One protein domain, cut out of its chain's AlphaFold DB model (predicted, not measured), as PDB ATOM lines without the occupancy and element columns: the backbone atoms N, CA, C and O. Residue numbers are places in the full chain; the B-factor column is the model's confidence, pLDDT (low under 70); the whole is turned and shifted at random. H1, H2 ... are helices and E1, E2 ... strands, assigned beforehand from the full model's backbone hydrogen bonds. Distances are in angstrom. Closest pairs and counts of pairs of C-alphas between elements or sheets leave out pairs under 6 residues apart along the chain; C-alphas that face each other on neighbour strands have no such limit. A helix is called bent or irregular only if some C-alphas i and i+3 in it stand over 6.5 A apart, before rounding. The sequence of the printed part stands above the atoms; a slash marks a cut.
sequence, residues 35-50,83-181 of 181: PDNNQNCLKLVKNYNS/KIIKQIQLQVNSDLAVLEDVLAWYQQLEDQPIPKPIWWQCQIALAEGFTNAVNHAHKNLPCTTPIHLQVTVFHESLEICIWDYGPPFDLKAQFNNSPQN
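Overview. This is residues 35 to 50 and 83 to 181 of the 181 residues of the protein "Histidine kinase-like ATPase domain protein" of Lyngbya aestuarii BL J (UniProt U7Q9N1). What shape do these atoms make? A twisted sheet of four antiparallel strands is covered on one face by two helices, H1 and H2, side by side along the strands, in two layers; residues 172 to 181, of which 172 to 177 belong to H3, stick out. What is it built of? The printed part has 115 residues with four named strands and three named helices, in chain order E1, E2, H1, H2, E3, E4, H3; the sheet's order is E1, E4, E3, E2, and the class is mixed. It is compact, with a radius of gyration of the C-alphas of 14.7 A and spans of 41 by 34 by 30 A.

Along the chain. Where are the strands? E1, residues 40 to 47, begins at C-alpha 40 (86.802, 28.493, 133.528); E2 is residues 84 to 93, 27.2 A long, E3 146 to 154, 26.1 A, and E4 157 to 164. Where are the helices? H1, residues 96 to 109, is irregular, with C-alphas 97 and 100 7.2 A apart; H2, 116 to 137, is 30.0 A long. H3, 171 to 177, ends at C-alpha 177 (72.905, 14.278, 138.453).

Arrangement. How do the strands pair? Within hydrogen-bond range are N 42 and O 162 of E1 and E4, 2.9 A, N 150 and O 161 of the hairpin E3 and E4, 2.9 A, and N 90 and O 149 of E2 and E3, 2.9 A. Where are the helices? H2 is on the sheet at a height of 9.1 A, its closest C-alphas to E4 being Ala 133 and Asp 164, 6.1 A. H1, on the same face at 9.5 A, forms a helical hairpin with H2, at a shallow tilt of 29 degrees, opposite ways, the closest C-alphas being Leu 96 and Thr 131, 6.8 A; H3 is not on the sheet. Are their backbones bonded? Every O i to N i+4 pair is within hydrogen-bond range in H2 and H3, and 6 of 10 in H1.

Size, cuts and confidence. How large is it? The two C-alphas farthest apart, Ser 50 and Asn 140, are 42.5 A apart. Is anything cut, linked at length or uncertain? Residues 51 to 82 are not printed, with C-alphas 50 and 83 12.6 A apart; of the links printed whole, none is long. Residue 50 and residues 178 to 181 have pLDDT under 70 in this model.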
ATOM      1  N   PRO A  35      94.739  27.422 132.367       79.69
ATOM      2  CA  PRO A  35      95.890  27.435 133.281       79.69
ATOM      3  C   PRO A  35      96.501  28.821 133.508       79.69
ATOM      4  O   PRO A  35      97.188  29.037 134.500       79.69
ATOM      5  N   ASP A  36      96.297  29.730 132.560       81.12
ATOM      6  CA  ASP A  36      96.921  31.048 132.479       81.12
ATOM      7  C   ASP A  36      96.322  32.051 133.471       81.12
ATOM      8  O   ASP A  36      97.056  32.702 134.210       81.12
ATOM      9  N   ASN A  37      94.993  32.132 133.528       79.56
ATOM     10  CA  ASN A  37      94.276  33.182 134.254       79.56
ATOM     11  C   ASN A  37      93.313  32.641 135.314       79.56
ATOM     12  O   ASN A  37      92.554  33.407 135.910       79.56
ATOM     13  N   ASN A  38      93.349  31.326 135.567       85.56
ATOM     14  CA  ASN A  38      92.498  30.653 136.544       85.56
ATOM     15  C   ASN A  38      90.995  30.916 136.303       85.56
ATOM     16  O   ASN A  38      90.215  30.974 137.251       85.56
ATOM     17  N   GLN A  39      90.606  31.095 135.041       94.25
ATOM     18  CA  GLN A  39      89.217  31.208 134.608       94.25
ATOM     19  C   GLN A  39      88.712  29.830 134.192       94.25
ATOM     20  O   GLN A  39      89.493  28.979 133.769       94.25
ATOM     21  N   ASN A  40      87.412  29.588 134.270       96.56
ATOM     22  CA  ASN A  40      86.802  28.493 133.528       96.56
ATOM     23  C   ASN A  40      86.295  29.025 132.194       96.56
ATOM     24  O   ASN A  40      85.840  30.159 132.122       96.56
ATOM     25  N   CYS A  41      86.355  28.203 131.153       97.19
ATOM     26  CA  CYS A  41      85.774  28.509 129.856       97.19
ATOM     27  C   CYS A  41      84.677  27.500 129.543       97.19
ATOM     28  O   CYS A  41      84.978  26.320 129.336       97.19
ATOM     29  N   LEU A  42      83.431  27.970 129.482       97.44
ATOM     30  CA  LEU A  42      82.339  27.262 128.829       97.44
ATOM     31  C   LEU A  42      82.447  27.511 127.327       97.44
ATOM     32  O   LEU A  42      82.197  28.621 126.860       97.44
ATOM     33  N   LYS A  43      82.804  26.470 126.579       98.06
ATOM     34  CA  LYS A  43      82.865  26.499 125.118       98.06
ATOM     35  C   LYS A  43      81.744  25.655 124.533       98.06
ATOM     36  O   LYS A  43      81.642  24.467 124.849       98.06
ATOM     37  N   LEU A  44      80.966  26.261 123.648       98.06
ATOM     38  CA  LEU A  44      79.915  25.639 122.856       98.06
ATOM     39  C   LEU A  44      80.254  25.764 121.373       98.06
ATOM     40  O   LEU A  44      80.531  26.862 120.897       98.06
ATOM     41  N   VAL A  45      80.191  24.657 120.640       98.00
ATOM     42  CA  VAL A  45      80.346  24.633 119.183       98.00
ATOM     43  C   VAL A  45      79.070  24.092 118.559       98.00
ATOM     44  O   VAL A  45      78.572  23.034 118.956       98.00
ATOM     45  N   LYS A  46      78.559  24.810 117.560       97.38
ATOM     46  CA  LYS A  46      77.451  24.374 116.713       97.38
ATOM     47  C   LYS A  46      77.895  24.331 115.261       97.38
ATOM     48  O   LYS A  46      78.272  25.360 114.707       97.38
ATOM     49  N   ASN A  47      77.851  23.155 114.648       96.06
ATOM     50  CA  ASN A  47      78.193  22.975 113.247       96.06
ATOM     51  C   ASN A  47      76.977  23.239 112.360       96.06
ATOM     52  O   ASN A  47      75.825  23.035 112.752       96.06
ATOM     53  N   TYR A  48      77.243  23.681 111.142       93.81
ATOM     54  CA  TYR A  48      76.246  23.859 110.101       93.81
ATOM     55  C   TYR A  48      76.870  23.628 108.732       93.81
ATOM     56  O   TYR A  48      78.048  23.898 108.506       93.81
ATOM     57  N   ASN A  49      76.066  23.151 107.788       83.12
ATOM     58  CA  ASN A  49      76.536  22.971 106.425       83.12
ATOM     59  C   ASN A  49      76.385  24.294 105.670       83.12
ATOM     60  O   ASN A  49      75.301  24.874 105.634       83.12
ATOM     61  N   SER A  50      77.438  24.750 104.989       63.28
ATOM     62  CA  SER A  50      77.345  25.934 104.119       63.28
ATOM     63  C   SER A  50      76.388  25.729 102.928       63.28
ATOM     64  O   SER A  50      76.064  26.685 102.229       63.28
ATOM     65  N   LYS A  83      88.510  28.149 108.950       88.50
ATOM     66  CA  LYS A  83      88.590  29.509 108.405       88.50
ATOM     67  C   LYS A  83      87.555  30.412 109.075       88.50
ATOM     68  O   LYS A  83      86.354  30.264 108.835       88.50
ATOM     69  N   ILE A  84      88.039  31.359 109.873       94.81
ATOM     70  CA  ILE A  84      87.226  32.369 110.560       94.81
ATOM     71  C   ILE A  84      86.616  33.333 109.530       94.81
ATOM     72  O   ILE A  84      87.310  33.829 108.642       94.81
ATOM     73  N   ILE A  85      85.315  33.589 109.654       95.94
ATOM     74  CA  ILE A  85      84.566  34.624 108.927       95.94
ATOM     75  C   ILE A  85      84.526  35.905 109.759       95.94
ATOM     76  O   ILE A  85      84.871  36.981 109.273       95.94
ATOM     77  N   LYS A  86      84.124  35.787 111.027       97.38
ATOM     78  CA  LYS A  86      83.979  36.915 111.945       97.38
ATOM     79  C   LYS A  86      84.247  36.456 113.370       97.38
ATOM     80  O   LYS A  86      83.829  35.373 113.756       97.38
ATOM     81  N   GLN A  87      84.900  37.302 114.152       98.19
ATOM     82  CA  GLN A  87      85.031  37.132 115.592       98.19
ATOM     83  C   GLN A  87      84.623  38.435 116.269       98.19
ATOM     84  O   GLN A  87      85.014  39.517 115.820       98.19
ATOM     85  N   ILE A  88      83.832  38.326 117.329       98.50
ATOM     86  CA  ILE A  88      83.470  39.437 118.207       98.50
ATOM     87  C   ILE A  88      83.778  39.050 119.650       98.50
ATOM     88  O   ILE A  88      83.681  37.878 120.017       98.50
ATOM     89  N   GLN A  89      84.153  40.035 120.462       98.62
ATOM     90  CA  GLN A  89      84.408  39.874 121.895       98.62
ATOM     91  C   GLN A  89      83.650  40.945 122.685       98.62
ATOM     92  O   GLN A  89      83.419  42.045 122.175       98.62
ATOM     93  N   LEU A  90      83.259  40.609 123.911       98.62
ATOM     94  CA  LEU A  90      82.617  41.503 124.868       98.62
ATOM     95  C   LEU A  90      83.074  41.137 126.279       98.62
ATOM     96  O   LEU A  90      83.213  39.963 126.606       98.62
ATOM     97  N   GLN A  91      83.272  42.141 127.124       98.50
ATOM     98  CA  GLN A  91      83.421  41.949 128.559       98.50
ATOM     99  C   GLN A  91      82.300  42.715 129.251       98.50
ATOM    100  O   GLN A  91      82.109  43.902 128.987       98.50
ATOM    101  N   VAL A  92      81.583  42.040 130.140       98.38
ATOM    102  CA  VAL A  92      80.539  42.642 130.970       98.38
ATOM    103  C   VAL A  92      80.736  42.268 132.431       98.38
ATOM    104  O   VAL A  92      81.508  41.371 132.771       98.38
ATOM    105  N   ASN A  93      80.028  42.976 133.299       97.88
ATOM    106  CA  ASN A  93      79.916  42.621 134.704       97.88
ATOM    107  C   ASN A  93      79.018  41.387 134.878       97.88
ATOM    108  O   ASN A  93      78.149  41.107 134.054       97.88
ATOM    109  N   SER A  94      79.223  40.662 135.972       97.19
ATOM    110  CA  SER A  94      78.422  39.515 136.385       97.19
ATOM    111  C   SER A  94      77.062  39.940 136.948       97.19
ATOM    112  O   SER A  94      76.801  39.802 138.144       97.19
ATOM    113  N   ASP A  95      76.206  40.469 136.080       96.69
ATOM    114  CA  ASP A  95      74.877  40.979 136.409       96.69
ATOM    115  C   ASP A  95      73.865  40.535 135.342       96.69
ATOM    116  O   ASP A  95      74.118  40.661 134.147       96.69
ATOM    117  N   LEU A  96      72.700  40.022 135.742       96.12
ATOM    118  CA  LEU A  96      71.654  39.657 134.780       96.12
ATOM    119  C   LEU A  96      71.046  40.879 134.082       96.12
ATOM    120  O   LEU A  96      70.508  40.737 132.985       96.12
ATOM    121  N   ALA A  97      71.156  42.074 134.672       96.62
ATOM    122  CA  ALA A  97      70.660  43.307 134.069       96.62
ATOM    123  C   ALA A  97      71.328  43.625 132.720       96.62
ATOM    124  O   ALA A  97      70.720  44.293 131.890       96.62
ATOM    125  N   VAL A  98      72.542  43.115 132.473       96.94
ATOM    126  CA  VAL A  98      73.272  43.334 131.212       96.94
ATOM    127  C   VAL A  98      72.996  42.260 130.152       96.94
ATOM    128  O   VAL A  98      73.617  42.269 129.091       96.94
ATOM    129  N   LEU A  99      72.083  41.309 130.397       97.94
ATOM    130  CA  LEU A  99      71.755  40.271 129.411       97.94
ATOM    131  C   LEU A  99      71.230  40.877 128.097       97.94
ATOM    132  O   LEU A  99      71.556  40.379 127.020       97.94
ATOM    133  N   GLU A 100      70.461  41.966 128.169       97.25
ATOM    134  CA  GLU A 100      69.992  42.682 126.976       97.25
ATOM    135  C   GLU A 100      71.168  43.229 126.154       97.25
ATOM    136  O   GLU A 100      71.204  43.037 124.938       97.25
ATOM    137  N   ASP A 101      72.185  43.795 126.813       98.19
ATOM    138  CA  ASP A 101      73.401  44.285 126.157       98.19
ATOM    139  C   ASP A 101      74.189  43.146 125.493       98.19
ATOM    140  O   ASP A 101      74.689  43.296 124.375       98.19
ATOM    141  N   VAL A 102      74.270  41.978 126.141       98.50
ATOM    142  CA  VAL A 102      74.909  40.777 125.578       98.50
ATOM    143  C   VAL A 102      74.176  40.309 124.316       98.50
ATOM    144  O   VAL A 102      74.807  40.007 123.298       98.50
ATOM    145  N   LEU A 103      72.843  40.271 124.339       98.38
ATOM    146  CA  LEU A 103      72.041  39.853 123.186       98.38
ATOM    147  C   LEU A 103      72.059  40.879 122.050       98.38
ATOM    148  O   LEU A 103      72.098  40.482 120.880       98.38
ATOM    149  N   ALA A 104      72.079  42.172 122.378       98.38
ATOM    150  CA  ALA A 104      72.261  43.258 121.422       98.38
ATOM    151  C   ALA A 104      73.648  43.188 120.767       98.38
ATOM    152  O   ALA A 104      73.765  43.287 119.545       98.38
ATOM    153  N   TRP A 105      74.698  42.922 121.549       98.62
ATOM    154  CA  TRP A 105      76.050  42.711 121.037       98.62
ATOM    155  C   TRP A 105      76.120  41.541 120.046       98.62
ATOM    156  O   TRP A 105      76.773  41.669 119.007       98.62
ATOM    157  N   TYR A 106      75.409  40.442 120.309       98.50
ATOM    158  CA  TYR A 106      75.341  39.286 119.410       98.50
ATOM    159  C   TYR A 106      74.687  39.603 118.050       98.50
ATOM    160  O   TYR A 106      75.058  38.997 117.041       98.50
ATOM    161  N   GLN A 107      73.785  40.594 117.973       97.88
ATOM    162  CA  GLN A 107      73.140  41.000 116.710       97.88
ATOM    163  C   GLN A 107      74.138  41.464 115.640       97.88
ATOM    164  O   GLN A 107      73.840  41.394 114.453       97.88
ATOM    165  N   GLN A 108      75.362  41.849 116.018       97.06
ATOM    166  CA  GLN A 108      76.437  42.155 115.062       97.06
ATOM    167  C   GLN A 108      76.765  40.992 114.108       97.06
ATOM    168  O   GLN A 108      77.430  41.196 113.090       97.06
ATOM    169  N   LEU A 109      76.343  39.768 114.442       96.44
ATOM    170  CA  LEU A 109      76.523  38.579 113.616       96.44
ATOM    171  C   LEU A 109      75.321  38.270 112.714       96.44
ATOM    172  O   LEU A 109      75.356  37.270 112.001       96.44
ATOM    173  N   GLU A 110      74.257  39.075 112.735       93.56
ATOM    174  CA  GLU A 110      73.017  38.774 112.009       93.56
ATOM    175  C   GLU A 110      73.205  38.660 110.488       93.56
ATOM    176  O   GLU A 110      72.592  37.789 109.865       93.56
ATOM    177  N   ASP A 111      74.086  39.488 109.919       93.81
ATOM    178  CA  ASP A 111      74.403  39.515 108.485       93.81
ATOM    179  C   ASP A 111      75.455  38.470 108.068       93.81
ATOM    180  O   ASP A 111      75.865  38.409 106.908       93.81
ATOM    181  N   GLN A 112      75.950  37.661 109.009       94.69
ATOM    182  CA  GLN A 112      76.908  36.600 108.696       94.69
ATOM    183  C   GLN A 112      76.191  35.408 108.045       94.69
ATOM    184  O   GLN A 112      74.996  35.211 108.274       94.69
ATOM    185  N   PRO A 113      76.895  34.574 107.253       92.94
ATOM    186  CA  PRO A 113      76.305  33.429 106.552       92.94
ATOM    187  C   PRO A 113      76.026  32.249 107.505       92.94
ATOM    188  O   PRO A 113      76.521  31.141 107.316       92.94
ATOM    189  N   ILE A 114      75.242  32.501 108.552       94.62
ATOM    190  CA  ILE A 114      74.790  31.526 109.541       94.62
ATOM    191  C   ILE A 114      73.331  31.190 109.209       94.62
ATOM    192  O   ILE A 114      72.501  32.103 109.133       94.62
ATOM    193  N   PRO A 115      72.962  29.908 109.049       95.25
ATOM    194  CA  PRO A 115      71.563  29.537 108.891       95.25
ATOM    195  C   PRO A 115      70.722  30.060 110.064       95.25
ATOM    196  O   PRO A 115      71.070  29.852 111.225       95.25
ATOM    197  N   LYS A 116      69.593  30.725 109.784       94.62
ATOM    198  CA  LYS A 116      68.779  31.384 110.825       94.62
ATOM    199  C   LYS A 116      68.379  30.455 111.989       94.62
ATOM    200  O   LYS A 116      68.554  30.870 113.130       94.62
ATOM    201  N   PRO A 117      67.960  29.189 111.782       95.31
ATOM    202  CA  PRO A 117      67.700  28.281 112.904       95.31
ATOM    203  C   PRO A 117      68.909  28.097 113.831       95.31
ATOM    204  O   PRO A 117      68.750  28.041 115.046       95.31
ATOM    205  N   ILE A 118      70.116  28.056 113.263       95.81
ATOM    206  CA  ILE A 118      71.365  27.910 114.011       95.81
ATOM    207  C   ILE A 118      71.690  29.191 114.773       95.81
ATOM    208  O   ILE A 118      72.003  29.122 115.957       95.81
ATOM    209  N   TRP A 119      71.552  30.362 114.148       96.94
ATOM    210  CA  TRP A 119      71.761  31.625 114.861       96.94
ATOM    211  C   TRP A 119      70.816  31.750 116.061       96.94
ATOM    212  O   TRP A 119      71.259  32.190 117.119       96.94
ATOM    213  N   TRP A 120      69.556  31.312 115.928       96.81
ATOM    214  CA  TRP A 120      68.527  31.379 116.973       96.81
ATOM    215  C   TRP A 120      68.866  30.418 118.120       96.81
ATOM    216  O   TRP A 120      68.826  30.800 119.287       96.81
ATOM    217  N   GLN A 121      69.287  29.193 117.795       97.06
ATOM    218  CA  GLN A 121      69.788  28.224 118.775       97.06
ATOM    219  C   GLN A 121      71.011  28.754 119.534       97.06
ATOM    220  O   GLN A 121      71.062  28.665 120.759       97.06
ATOM    221  N   CYS A 122      71.969  29.349 118.826       98.19
ATOM    222  CA  CYS A 122      73.164  29.935 119.422       98.19
ATOM    223  C   CYS A 122      72.846  31.161 120.291       98.19
ATOM    224  O   CYS A 122      73.481  31.340 121.325       98.19
ATOM    225  N   GLN A 123      71.832  31.959 119.941       98.25
ATOM    226  CA  GLN A 123      71.362  33.064 120.783       98.25
ATOM    227  C   GLN A 123      70.789  32.559 122.117       98.25
ATOM    228  O   GLN A 123      71.122  33.100 123.172       98.25
ATOM    229  N   ILE A 124      69.973  31.497 122.089       97.69
ATOM    230  CA  ILE A 124      69.452  30.848 123.306       97.69
ATOM    231  C   ILE A 124      70.609  30.296 124.140       97.69
ATOM    232  O   ILE A 124      70.665  30.511 125.349       97.69
ATOM    233  N   ALA A 125      71.559  29.620 123.494       97.62
ATOM    234  CA  ALA A 125      72.708  29.046 124.177       97.62
ATOM    235  C   ALA A 125      73.617  30.112 124.813       97.62
ATOM    236  O   ALA A 125      74.125  29.906 125.912       97.62
ATOM    237  N   LEU A 126      73.786  31.267 124.162       98.56
ATOM    238  CA  LEU A 126      74.502  32.415 124.716       98.56
ATOM    239  C   LEU A 126      73.812  32.947 125.977       98.56
ATOM    240  O   LEU A 126      74.474  33.132 126.998       98.56
ATOM    241  N   ALA A 127      72.495  33.169 125.913       97.81
ATOM    242  CA  ALA A 127      71.713  33.666 127.045       97.81
ATOM    243  C   ALA A 127      71.790  32.713 128.243       97.81
ATOM    244  O   ALA A 127      72.036  33.134 129.375       97.81
ATOM    245  N   GLU A 128      71.633  31.418 127.981       97.19
ATOM    246  CA  GLU A 128      71.694  30.380 128.999       97.19
ATOM    247  C   GLU A 128      73.103  30.247 129.590       97.19
ATOM    248  O   GLU A 128      73.281  30.227 130.806       97.19
ATOM    249  N   GLY A 129      74.138  30.208 128.750       97.31
ATOM    250  CA  GLY A 129      75.526  30.142 129.202       97.31
ATOM    251  C   GLY A 129      75.920  31.346 130.066       97.31
ATOM    252  O   GLY A 129      76.544  31.171 131.111       97.31
ATOM    253  N   PHE A 130      75.496  32.554 129.683       98.12
ATOM    254  CA  PHE A 130      75.722  33.768 130.468       98.12
ATOM    255  C   PHE A 130      74.980  33.729 131.809       98.12
ATOM    256  O   PHE A 130      75.573  33.982 132.856       98.12
ATOM    257  N   THR A 131      73.703  33.343 131.792       96.25
ATOM    258  CA  THR A 131      72.883  33.213 133.005       96.25
ATOM    259  C   THR A 131      73.492  32.200 133.973       96.25
ATOM    260  O   THR A 131      73.562  32.466 135.172       96.25
ATOM    261  N   ASN A 132      74.024  31.080 133.467       94.88
ATOM    262  CA  ASN A 132      74.735  30.100 134.287       94.88
ATOM    263  C   ASN A 132      76.007  30.678 134.922       94.88
ATOM    264  O   ASN A 132      76.282  30.416 136.096       94.88
ATOM    265  N   ALA A 133      76.772  31.484 134.182       96.19
ATOM    266  CA  ALA A 133      77.949  32.150 134.729       96.19
ATOM    267  C   ALA A 133      77.571  33.092 135.887       96.19
ATOM    268  O   ALA A 133      78.174  33.011 136.958       96.19
ATOM    269  N   VAL A 134      76.529  33.913 135.728       96.06
ATOM    270  CA  VAL A 134      76.073  34.851 136.770       96.06
ATOM    271  C   VAL A 134      75.466  34.122 137.976       96.06
ATOM    272  O   VAL A 134      75.915  34.311 139.107       96.06
ATOM    273  N   ASN A 135      74.471  33.260 137.750       93.00
ATOM    274  CA  ASN A 135      73.665  32.663 138.821       93.00
ATOM    275  C   ASN A 135      74.348  31.499 139.540       93.00
ATOM    276  O   ASN A 135      74.032  31.224 140.701       93.00
ATOM    277  N   HIS A 136      75.263  30.794 138.868       91.81
ATOM    278  CA  HIS A 136      75.915  29.615 139.433       91.81
ATOM    279  C   HIS A 136      77.408  29.831 139.646       91.81
ATOM    280  O   HIS A 136      77.864  29.740 140.788       91.81
ATOM    281  N   ALA A 137      78.172  30.143 138.597       93.56
ATOM    282  CA  ALA A 137      79.626  30.261 138.725       93.56
ATOM    283  C   ALA A 137      80.027  31.431 139.642       93.56
ATOM    284  O   ALA A 137      80.904  31.291 140.495       93.56
ATOM    285  N   HIS A 138      79.343  32.567 139.517       96.00
ATOM    286  CA  HIS A 138      79.620  33.797 140.257       96.00
ATOM    287  C   HIS A 138      78.671  34.051 141.434       96.00
ATOM    288  O   HIS A 138      78.707  35.133 142.012       96.00
ATOM    289  N   LYS A 139      77.880  33.054 141.864       93.12
ATOM    290  CA  LYS A 139      76.870  33.198 142.934       93.12
ATOM    291  C   LYS A 139      77.386  33.875 144.213       93.12
ATOM    292  O   LYS A 139      76.640  34.574 144.888       93.12
ATOM    293  N   ASN A 140      78.657  33.647 144.549       93.19
ATOM    294  CA  ASN A 140      79.313  34.185 145.746       93.19
ATOM    295  C   ASN A 140      80.435  35.191 145.419       93.19
ATOM    296  O   ASN A 140      81.283  35.460 146.270       93.19
ATOM    297  N   LEU A 141      80.484  35.705 144.190       94.19
ATOM    298  CA  LEU A 141      81.457  36.698 143.742       94.19
ATOM    299  C   LEU A 141      80.774  38.066 143.560       94.19
ATOM    300  O   LEU A 141      79.559  38.128 143.375       94.19
ATOM    301  N   PRO A 142      81.520  39.185 143.615       96.31
ATOM    302  CA  PRO A 142      80.955  40.506 143.350       96.31
ATOM    303  C   PRO A 142      80.300  40.583 141.967       96.31
ATOM    304  O   PRO A 142      80.852  40.052 141.005       96.31
ATOM    305  N   CYS A 143      79.208  41.337 141.818       93.81
ATOM    306  CA  CYS A 143      78.606  41.579 140.499       93.81
ATOM    307  C   CYS A 143      79.559  42.312 139.540       93.81
ATOM    308  O   CYS A 143      79.434  42.200 138.330       93.81
ATOM    309  N   THR A 144      80.583  42.997 140.056       96.00
ATOM    310  CA  THR A 144      81.666  43.599 139.261       96.00
ATOM    311  C   THR A 144      82.685  42.583 138.734       96.00
ATOM    312  O   THR A 144      83.631  42.972 138.054       96.00
ATOM    313  N   THR A 145      82.556  41.298 139.079       97.12
ATOM    314  CA  THR A 145      83.414  40.236 138.537       97.12
ATOM    315  C   THR A 145      83.206  40.163 137.028       97.12
ATOM    316  O   THR A 145      82.061  40.032 136.593       97.12
ATOM    317  N   PRO A 146      84.271  40.250 136.218       97.50
ATOM    318  CA  PRO A 146      84.108  40.284 134.777       97.50
ATOM    319  C   PRO A 146      83.744  38.902 134.232       97.50
ATOM    320  O   PRO A 146      84.344  37.894 134.609       97.50
ATOM    321  N   ILE A 147      82.798  38.879 133.299       98.19
ATOM    322  CA  ILE A 147      82.532  37.754 132.402       98.19
ATOM    323  C   ILE A 147      83.003  38.183 131.018       98.19
ATOM    324  O   ILE A 147      82.585  39.223 130.502       98.19
ATOM    325  N   HIS A 148      83.884  37.386 130.419       98.25
ATOM    326  CA  HIS A 148      84.305  37.603 129.038       98.25
ATOM    327  C   HIS A 148      83.489  36.694 128.130       98.25
ATOM    328  O   HIS A 148      83.246  35.535 128.458       98.25
ATOM    329  N   LEU A 149      83.083  37.216 126.981       98.62
ATOM    330  CA  LEU A 149      82.352  36.493 125.956       98.62
ATOM    331  C   LEU A 149      83.074  36.656 124.624       98.62
ATOM    332  O   LEU A 149      83.547  37.739 124.272       98.62
ATOM    333  N   GLN A 150      83.123  35.577 123.858       98.75
ATOM    334  CA  GLN A 150      83.587  35.583 122.481       98.75
ATOM    335  C   GLN A 150      82.642  34.738 121.647       98.75
ATOM    336  O   GLN A 150      82.281  33.632 122.044       98.75
ATOM    337  N   VAL A 151      82.297  35.246 120.469       98.62
ATOM    338  CA  VAL A 151      81.656  34.441 119.435       98.62
ATOM    339  C   VAL A 151      82.515  34.473 118.183       98.62
ATOM    340  O   VAL A 151      82.875  35.548 117.691       98.62
ATOM    341  N   THR A 152      82.828  33.288 117.672       98.44
ATOM    342  CA  THR A 152      83.609  33.094 116.453       98.44
ATOM    343  C   THR A 152      82.766  32.345 115.432       98.44
ATOM    344  O   THR A 152      82.331  31.219 115.656       98.44
ATOM    345  N   VAL A 153      82.537  32.982 114.290       97.81
ATOM    346  CA  VAL A 153      81.835  32.423 113.137       97.81
ATOM    347  C   VAL A 153      82.873  31.871 112.171       97.81
ATOM    348  O   VAL A 153      83.746  32.608 111.704       97.81
ATOM    349  N   PHE A 154      82.769  30.591 111.847       96.25
ATOM    350  CA  PHE A 154      83.567  29.892 110.844       96.25
ATOM    351  C   PHE A 154      82.720  29.602 109.596       96.25
ATOM    352  O   PHE A 154      81.551  29.967 109.516       96.25
ATOM    353  N   HIS A 155      83.295  28.957 108.579       92.31
ATOM    354  CA  HIS A 155      82.527  28.587 107.379       92.31
ATOM    355  C   HIS A 155      81.480  27.494 107.646       92.31
ATOM    356  O   HIS A 155      80.431  27.497 107.005       92.31
ATOM    357  N   GLU A 156      81.752  26.594 108.592       93.50
ATOM    358  CA  GLU A 156      80.938  25.395 108.858       93.50
ATOM    359  C   GLU A 156      80.534  25.268 110.336       93.50
ATOM    360  O   GLU A 156      80.005  24.244 110.762       93.50
ATOM    361  N   SER A 157      80.817  26.284 111.155       96.69
ATOM    362  CA  SER A 157      80.488  26.251 112.576       96.69
ATOM    363  C   SER A 157      80.450  27.637 113.210       96.69
ATOM    364  O   SER A 157      81.004  28.605 112.691       96.69
ATOM    365  N   LEU A 158      79.789  27.722 114.358       97.62
ATOM    366  CA  LEU A 158      79.806  28.860 115.264       97.62
ATOM    367  C   LEU A 158      80.285  28.371 116.630       97.62
ATOM    368  O   LEU A 158      79.784  27.374 117.150       97.62
ATOM    369  N   GLU A 159      81.254  29.077 117.198       98.50
ATOM    370  CA  GLU A 159      81.785  28.837 118.537       98.50
ATOM    371  C   GLU A 159      81.405  29.988 119.469       98.50
ATOM    372  O   GLU A 159      81.570  31.157 119.118       98.50
ATOM    373  N   ILE A 160      80.920  29.650 120.662       98.75
ATOM    374  CA  ILE A 160      80.678  30.575 121.769       98.75
ATOM    375  C   ILE A 160      81.598  30.172 122.914       98.75
ATOM    376  O   ILE A 160      81.568  29.024 123.355       98.75
ATOM    377  N   CYS A 161      82.369  31.124 123.422       98.50
ATOM    378  CA  CYS A 161      83.180  30.970 124.621       98.50
ATOM    379  C   CYS A 161      82.728  31.981 125.674       98.50
ATOM    380  O   CYS A 161      82.610  33.174 125.382       98.50
ATOM    381  N   ILE A 162      82.481  31.502 126.892       98.44
ATOM    382  CA  ILE A 162      82.122  32.313 128.058       98.44
ATOM    383  C   ILE A 162      83.119  31.989 129.161       98.44
ATOM    384  O   ILE A 162      83.212  30.838 129.593       98.44
ATOM    385  N   TRP A 163      83.870  32.997 129.601       98.25
ATOM    386  CA  TRP A 163      84.851  32.849 130.666       98.25
ATOM    387  C   TRP A 163      84.336  33.416 131.981       98.25
ATOM    388  O   TRP A 163      83.950  34.587 132.053       98.25
ATOM    389  N   ASP A 164      84.393  32.586 133.017       97.25
ATOM    390  CA  ASP A 164      83.990  32.889 134.387       97.25
ATOM    391  C   ASP A 164      85.131  32.597 135.384       97.25
ATOM    392  O   ASP A 164      86.141  31.973 135.056       97.25
ATOM    393  N   TYR A 165      84.969  33.056 136.619       96.00
ATOM    394  CA  TYR A 165      85.894  32.890 137.742       96.00
ATOM    395  C   TYR A 165      85.331  31.986 138.846       96.00
ATOM    396  O   TYR A 165      85.849  31.971 139.966       96.00
ATOM    397  N   GLY A 166      84.272  31.230 138.557       93.00
ATOM    398  CA  GLY A 166      83.670  30.306 139.505       93.00
ATOM    399  C   GLY A 166      84.579  29.124 139.858       93.00
ATOM    400  O   GLY A 166      85.685  28.970 139.326       93.00
ATOM    401  N   PRO A 167      84.148  28.246 140.771       90.94
ATOM    402  CA  PRO A 167      84.833  26.979 140.998       90.94
ATOM    403  C   PRO A 167      84.708  26.065 139.762       90.94
ATOM    404  O   PRO A 167      83.646  26.029 139.140       90.94
ATOM    405  N   PRO A 168      85.756  25.302 139.394       90.69
ATOM    406  CA  PRO A 168      85.642  24.321 138.321       90.69
ATOM    407  C   PRO A 168      84.687  23.194 138.732       90.69
ATOM    408  O   PRO A 168      84.634  22.806 139.901       90.69
ATOM    409  N   PHE A 169      83.973  22.624 137.766       87.81
ATOM    410  CA  PHE A 169      83.106  21.467 137.982       87.81
ATOM    411  C   PHE A 169      83.073  20.562 136.745       87.81
ATOM    412  O   PHE A 169      83.458  20.969 135.649       87.81
ATOM    413  N   ASP A 170      82.618  19.320 136.920       86.44
ATOM    414  CA  ASP A 170      82.443  18.372 135.819       86.44
ATOM    415  C   ASP A 170      81.051  18.544 135.188       86.44
ATOM    416  O   ASP A 170      80.031  18.219 135.802       86.44
ATOM    417  N   LEU A 171      81.013  19.038 133.944       85.75
ATOM    418  CA  LEU A 171      79.771  19.228 133.180       85.75
ATOM    419  C   LEU A 171      78.935  17.954 133.052       85.75
ATOM    420  O   LEU A 171      77.712  18.008 133.166       85.75
ATOM    421  N   LYS A 172      79.573  16.817 132.759       83.25
ATOM    422  CA  LYS A 172      78.868  15.558 132.494       83.25
ATOM    423  C   LYS A 172      78.281  15.011 133.782       83.25
ATOM    424  O   LYS A 172      77.134  14.572 133.789       83.25
ATOM    425  N   ALA A 173      79.040  15.071 134.873       82.62
ATOM    426  CA  ALA A 173      78.540  14.704 136.189       82.62
ATOM    427  C   ALA A 173      77.357  15.598 136.591       82.62
ATOM    428  O   ALA A 173      76.321  15.083 137.011       82.62
ATOM    429  N   GLN A 174      77.467  16.916 136.392       82.50
ATOM    430  CA  GLN A 174      76.400  17.866 136.711       82.50
ATOM    431  C   GLN A 174      75.125  17.600 135.895       82.50
ATOM    432  O   GLN A 174      74.024  17.600 136.447       82.50
ATOM    433  N   PHE A 175      75.258  17.321 134.597       79.94
ATOM    434  CA  PHE A 175      74.127  16.974 133.738       79.94
ATOM    435  C   PHE A 175      73.458  15.657 134.147       79.94
ATOM    436  O   PHE A 175      72.234  15.600 134.257       79.94
ATOM    437  N   ASN A 176      74.241  14.615 134.433       79.00
ATOM    438  CA  ASN A 176      73.713  13.302 134.814       79.00
ATOM    439  C   ASN A 176      73.001  13.320 136.175       79.00
ATOM    440  O   ASN A 176      72.015  12.609 136.350       79.00
ATOM    441  N   ASN A 177      73.483  14.136 137.114       75.81
ATOM    442  CA  ASN A 177      72.905  14.278 138.453       75.81
ATOM    443  C   ASN A 177      71.681  15.207 138.492       75.81
ATOM    444  O   ASN A 177      71.011  15.296 139.521       75.81
ATOM    445  N   SER A 178      71.382  15.905 137.395       64.88
ATOM    446  CA  SER A 178      70.191  16.745 137.300       64.88
ATOM    447  C   SER A 178      68.942  15.859 137.182       64.88
ATOM    448  O   SER A 178      68.963  14.900 136.408       64.88
ATOM    449  N   PRO A 179      67.841  16.153 137.902       61.38
ATOM    450  CA  PRO A 179      66.663  15.284 137.940       61.38
ATOM    451  C   PRO A 179      66.108  15.073 136.534       61.38
ATOM    452  O   PRO A 179      65.657  16.028 135.909       61.38
ATOM    453  N   GLN A 180      66.188  13.852 136.010       54.16
ATOM    454  CA  GLN A 180      65.669  13.502 134.689       54.16
ATOM    455  C   GLN A 180      64.155  13.316 134.820       54.16
ATOM    456  O   GLN A 180      63.715  12.360 135.455       54.16
ATOM    457  N   ASN A 181      63.384  14.273 134.304       49.62
ATOM    458  CA  ASN A 181      61.929  14.144 134.208       49.62
ATOM    459  C   ASN A 181      61.567  13.248 133.027       49.62
ATOM    460  O   ASN A 181      62.198  13.435 131.961       49.62
TER     461      ASN A 181